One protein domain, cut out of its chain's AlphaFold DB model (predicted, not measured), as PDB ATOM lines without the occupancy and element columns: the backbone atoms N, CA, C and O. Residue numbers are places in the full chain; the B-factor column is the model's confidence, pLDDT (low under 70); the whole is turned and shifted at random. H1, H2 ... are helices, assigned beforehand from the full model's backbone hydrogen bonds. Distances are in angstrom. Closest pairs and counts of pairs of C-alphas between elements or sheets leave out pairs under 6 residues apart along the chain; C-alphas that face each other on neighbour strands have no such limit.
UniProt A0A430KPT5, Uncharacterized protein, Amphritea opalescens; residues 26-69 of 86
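This is residues 26 to 69 of the 86 residues of an uncharacterized protein of Amphritea opalescens (UniProt A0A430KPT5). One long helix, H1, makes the long limb of an open L; after residue 52 the backbone turns away through a link, residues 53 to 61, to a short helix, H2, which does not fold back onto H1. The printed part has 44 residues with two named helices, H1 then H2, and no named strand; its class is all helix. It is extended, with a radius of gyration of the C-alphas of 17.1 A, and only just flat, spanning 50 by 25 by 9 A.

Find C-alpha 26 at (65.566, 121.614, 120.881); from there H1, residues 26 to 52, runs 39.1 A to C-alpha 52 at (69.900, 148.493, 148.930). H2, residues 62 to 69, ends at C-alpha 69 at (46.702, 150.083, 155.789).

Between H1 and H2 look for a short link of 9 residues. The two helices are apart, with no C-alpha of the one within 8 A of the other. In H1 and H2 every O i to N i+4 pair is within hydrogen-bond range.

The C-alphas farthest apart, of His 26 and Arg 68, are 50.9 A apart. The printed part has no cut. In the B-factor column, pLDDT is under 70 at residues 50 to 60 and 62 to 64.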
ATOM      1  N   HIS A  26      65.506 120.165 121.096       87.81
ATOM      2  CA  HIS A  26      65.566 121.614 120.881       87.81
ATOM      3  C   HIS A  26      64.739 122.391 121.917       87.81
ATOM      4  O   HIS A  26      65.207 123.369 122.493       87.81
ATOM      5  N   GLN A  27      63.518 121.938 122.206       90.12
ATOM      6  CA  GLN A  27      62.658 122.576 123.204       90.12
ATOM      7  C   GLN A  27      63.240 122.474 124.619       90.12
ATOM      8  O   GLN A  27      63.069 123.392 125.419       90.12
ATOM      9  N   GLN A  28      63.942 121.382 124.932       88.69
ATOM     10  CA  GLN A  28      64.669 121.232 126.192       88.69
ATOM     11  C   GLN A  28      65.812 122.246 126.292       88.69
ATOM     12  O   GLN A  28      65.955 122.888 127.332       88.69
ATOM     13  N   ALA A  29      66.574 122.441 125.211       90.69
ATOM     14  CA  ALA A  29      67.644 123.434 125.159       90.69
ATOM     15  C   ALA A  29      67.104 124.864 125.336       90.69
ATOM     16  O   ALA A  29      67.609 125.613 126.172       90.69
ATOM     17  N   ASP A  30      66.021 125.219 124.637       93.62
ATOM     18  CA  ASP A  30      65.372 126.530 124.772       93.62
ATOM     19  C   ASP A  30      64.822 126.760 126.182       93.62
ATOM     20  O   ASP A  30      64.918 127.859 126.741       93.62
ATOM     21  N   PHE A  31      64.219 125.724 126.770       90.50
ATOM     22  CA  PHE A  31      63.702 125.785 128.129       90.50
ATOM     23  C   PHE A  31      64.836 125.978 129.139       90.50
ATOM     24  O   PHE A  31      64.740 126.859 129.995       90.50
ATOM     25  N   ALA A  32      65.927 125.220 129.006       90.75
ATOM     26  CA  ALA A  32      67.108 125.350 129.854       90.75
ATOM     27  C   ALA A  32      67.736 126.747 129.733       90.75
ATOM     28  O   ALA A  32      68.002 127.389 130.750       90.75
ATOM     29  N   ALA A  33      67.877 127.272 128.512       93.88
ATOM     30  CA  ALA A  33      68.386 128.621 128.277       93.88
ATOM     31  C   ALA A  33      67.520 129.687 128.973       93.88
ATOM     32  O   ALA A  33      68.033 130.557 129.683       93.88
ATOM     33  N   LYS A  34      66.189 129.589 128.849       94.25
ATOM     34  CA  LYS A  34      65.249 130.503 129.523       94.25
ATOM     35  C   LYS A  34      65.295 130.370 131.046       94.25
ATOM     36  O   LYS A  34      65.214 131.386 131.742       94.25
ATOM     37  N   ALA A  35      65.421 129.151 131.565       93.06
ATOM     38  CA  ALA A  35      65.523 128.890 132.998       93.06
ATOM     39  C   ALA A  35      66.806 129.500 133.588       93.06
ATOM     40  O   ALA A  35      66.734 130.201 134.600       93.06
ATOM     41  N   ASN A  36      67.943 129.334 132.907       95.00
ATOM     42  CA  ASN A  36      69.227 129.914 133.308       95.00
ATOM     43  C   ASN A  36      69.174 131.449 133.304       95.00
ATOM     44  O   ASN A  36      69.464 132.084 134.319       95.00
ATOM     45  N   ALA A  37      68.658 132.059 132.234       94.38
ATOM     46  CA  ALA A  37      68.493 133.513 132.162       94.38
ATOM     47  C   ALA A  37      67.526 134.065 133.234       94.38
ATOM     48  O   ALA A  37      67.635 135.208 133.693       94.38
ATOM     49  N   ALA A  38      66.521 133.285 133.643       94.56
ATOM     50  CA  ALA A  38      65.633 133.657 134.743       94.56
ATOM     51  C   ALA A  38      66.331 133.563 136.110       94.56
ATOM     52  O   ALA A  38      66.084 134.414 136.976       94.56
ATOM     53  N   PHE A  39      67.195 132.564 136.295       94.75
ATOM     54  CA  PHE A  39      68.009 132.389 137.492       94.75
ATOM     55  C   PHE A  39      69.004 133.543 137.666       94.75
ATOM     56  O   PHE A  39      69.002 134.186 138.716       94.75
ATOM     57  N   GLU A  40      69.748 133.907 136.622       95.31
ATOM     58  CA  GLU A  40      70.700 135.029 136.659       95.31
ATOM     59  C   GLU A  40      70.022 136.348 137.051       95.31
ATOM     60  O   GLU A  40      70.479 137.053 137.953       95.31
ATOM     61  N   ARG A  41      68.854 136.652 136.467       92.81
ATOM     62  CA  ARG A  41      68.065 137.840 136.846       92.81
ATOM     63  C   ARG A  41      67.599 137.803 138.302       92.81
ATOM     64  O   ARG A  41      67.432 138.854 138.925       92.81
ATOM     65  N   ARG A  42      67.317 136.618 138.852       91.06
ATOM     66  CA  ARG A  42      66.945 136.468 140.266       91.06
ATOM     67  C   ARG A  42      68.142 136.753 141.166       91.06
ATOM     68  O   ARG A  42      67.975 137.498 142.131       91.06
ATOM     69  N   GLU A  43      69.315 136.233 140.827       93.00
ATOM     70  CA  GLU A  43      70.542 136.476 141.585       93.00
ATOM     71  C   GLU A  43      70.964 137.946 141.532       93.00
ATOM     72  O   GLU A  43      71.237 138.538 142.576       93.00
ATOM     73  N   GLN A  44      70.872 138.597 140.369       89.75
ATOM     74  CA  GLN A  44      71.091 140.043 140.255       89.75
ATOM     75  C   GLN A  44      70.161 140.839 141.181       89.75
ATOM     76  O   GLN A  44      70.615 141.719 141.913       89.75
ATOM     77  N   ARG A  45      68.864 140.498 141.227       88.06
ATOM     78  CA  ARG A  45      67.921 141.134 142.163       88.06
ATOM     79  C   ARG A  45      68.265 140.858 143.625       88.06
ATOM     80  O   ARG A  45      68.037 141.728 144.461       88.06
ATOM     81  N   ARG A  46      68.788 139.672 143.953       86.38
ATOM     82  CA  ARG A  46      69.226 139.325 145.314       86.38
ATOM     83  C   ARG A  46      70.400 140.203 145.742       86.38
ATOM     84  O   ARG A  46      70.347 140.794 146.818       86.38
ATOM     85  N   LEU A  47      71.394 140.366 144.869       86.31
ATOM     86  CA  LEU A  47      72.536 141.252 145.098       86.31
ATOM     87  C   LEU A  47      72.099 142.716 145.241       86.31
ATOM     88  O   LEU A  47      72.499 143.372 146.198       86.31
ATOM     89  N   GLN A  48      71.214 143.206 144.368       82.62
ATOM     90  CA  GLN A  48      70.662 144.563 144.474       82.62
ATOM     91  C   GLN A  48      69.894 144.776 145.781       82.62
ATOM     92  O   GLN A  48      70.031 145.824 146.407       82.62
ATOM     93  N   ARG A  49      69.113 143.787 146.238       75.38
ATOM     94  CA  ARG A  49      68.427 143.857 147.539       75.38
ATOM     95  C   ARG A  49      69.419 143.987 148.687       75.38
ATOM     96  O   ARG A  49      69.224 144.840 149.544       75.38
ATOM     97  N   ASN A  50      70.485 143.190 148.669       68.81
ATOM     98  CA  ASN A  50      71.520 143.230 149.699       68.81
ATOM     99  C   ASN A  50      72.293 144.559 149.684       68.81
ATOM    100  O   ASN A  50      72.597 145.093 150.743       68.81
ATOM    101  N   GLN A  51      72.536 145.141 148.507       64.69
ATOM    102  CA  GLN A  51      73.158 146.465 148.386       64.69
ATOM    103  C   GLN A  51      72.215 147.603 148.812       64.69
ATOM    104  O   GLN A  51      72.643 148.547 149.470       64.69
ATOM    105  N   THR A  52      70.912 147.495 148.524       56.91
ATOM    106  CA  THR A  52      69.900 148.493 148.930       56.91
ATOM    107  C   THR A  52      69.730 148.557 150.453       56.91
ATOM    108  O   THR A  52      69.350 149.597 150.984       56.91
ATOM    109  N   ILE A  53      70.038 147.474 151.180       54.12
ATOM    110  CA  ILE A  53      70.050 147.471 152.655       54.12
ATOM    111  C   ILE A  53      71.142 148.402 153.215       54.12
ATOM    112  O   ILE A  53      70.983 148.915 154.318       54.12
ATOM    113  N   ILE A  54      72.206 148.676 152.453       53.09
ATOM    114  CA  ILE A  54      73.347 149.494 152.896       53.09
ATOM    115  C   ILE A  54      73.127 150.989 152.591       53.09
ATOM    116  O   ILE A  54      73.683 151.849 153.269       53.09
ATOM    117  N   THR A  55      72.265 151.340 151.630       50.28
ATOM    118  CA  THR A  55      71.893 152.743 151.388       50.28
ATOM    119  C   THR A  55      70.752 153.168 152.321       50.28
ATOM    120  O   THR A  55      69.697 152.528 152.294       50.28
ATOM    121  N   PRO A  56      70.884 154.252 153.110       47.28
ATOM    122  CA  PRO A  56      69.888 154.678 154.094       47.28
ATOM    123  C   PRO A  56      68.696 155.385 153.425       47.28
ATOM    124  O   PRO A  56      68.339 156.513 153.757       47.28
ATOM    125  N   VAL A  57      68.043 154.737 152.463       51.59
ATOM    126  CA  VAL A  57      66.793 155.230 151.883       51.59
ATOM    127  C   VAL A  57      65.650 154.569 152.635       51.59
ATOM    128  O   VAL A  57      65.189 153.490 152.278       51.59
ATOM    129  N   LYS A  58      65.250 155.232 153.729       52.28
ATOM    130  CA  LYS A  58      63.965 155.114 154.443       52.28
ATOM    131  C   LYS A  58      63.244 153.783 154.196       52.28
ATOM    132  O   LYS A  58      62.222 153.734 153.509       52.28
ATOM    133  N   GLN A  59      63.761 152.712 154.797       54.28
ATOM    134  CA  GLN A  59      63.061 151.436 154.903       54.28
ATOM    135  C   GLN A  59      61.851 151.622 155.824       54.28
ATOM    136  O   GLN A  59      61.886 151.299 157.008       54.28
ATOM    137  N   GLN A  60      60.764 152.182 155.294       60.06
ATOM    138  CA  GLN A  60      59.467 152.019 155.932       60.06
ATOM    139  C   GLN A  60      59.202 150.522 155.969       60.06
ATOM    140  O   GLN A  60      59.103 149.872 154.924       60.06
ATOM    141  N   SER A  61      59.173 149.964 157.178       71.25
ATOM    142  CA  SER A  61      59.047 148.528 157.346       71.25
ATOM    143  C   SER A  61      57.751 148.064 156.685       71.25
ATOM    144  O   SER A  61      56.716 148.736 156.715       71.25
ATOM    145  N   LEU A  62      57.801 146.899 156.045       67.56
ATOM    146  CA  LEU A  62      56.630 146.311 155.395       67.56
ATOM    147  C   LEU A  62      55.477 146.152 156.408       67.56
ATOM    148  O   LEU A  62      54.313 146.352 156.066       67.56
ATOM    149  N   LEU A  63      55.836 145.932 157.678       68.50
ATOM    150  CA  LEU A  63      54.951 145.981 158.837       68.50
ATOM    151  C   LEU A  63      54.347 147.371 159.072       68.50
ATOM    152  O   LEU A  63      53.135 147.452 159.189       68.50
ATOM    153  N   GLN A  64      55.116 148.467 159.063       69.69
ATOM    154  CA  GLN A  64      54.564 149.831 159.153       69.69
ATOM    155  C   GLN A  64      53.586 150.139 158.016       69.69
ATOM    156  O   GLN A  64      52.574 150.807 158.232       69.69
ATOM    157  N   ARG A  65      53.856 149.645 156.801       73.12
ATOM    158  CA  ARG A  65      52.956 149.819 155.652       73.12
ATOM    159  C   ARG A  65      51.670 148.999 155.800       73.12
ATOM    160  O   ARG A  65      50.607 149.493 155.429       73.12
ATOM    161  N   LEU A  66      51.755 147.786 156.347       74.94
ATOM    162  CA  LEU A  66      50.589 146.967 156.689       74.94
ATOM    163  C   LEU A  66      49.780 147.606 157.820       74.94
ATOM    164  O   LEU A  66      48.578 147.783 157.670       74.94
ATOM    165  N   PHE A  67      50.441 148.054 158.886       76.88
ATOM    166  CA  PHE A  67      49.808 148.734 160.013       76.88
ATOM    167  C   PHE A  67      49.075 149.994 159.544       76.88
ATOM    168  O   PHE A  67      47.886 150.152 159.786       76.88
ATOM    169  N   ARG A  68      49.723 150.846 158.743       75.19
ATOM    170  CA  ARG A  68      49.059 152.019 158.156       75.19
ATOM    171  C   ARG A  68      47.892 151.677 157.238       75.19
ATOM    172  O   ARG A  68      47.039 152.532 157.070       75.19
ATOM    173  N   LYS A  69      47.856 150.505 156.599       71.25
ATOM    174  CA  LYS A  69      46.702 150.083 155.789       71.25
ATOM    175  C   LYS A  69      45.557 149.559 156.651       71.25
ATOM    176  O   LYS A  69      44.411 149.855 156.345       71.25
TER     177      LYS A  69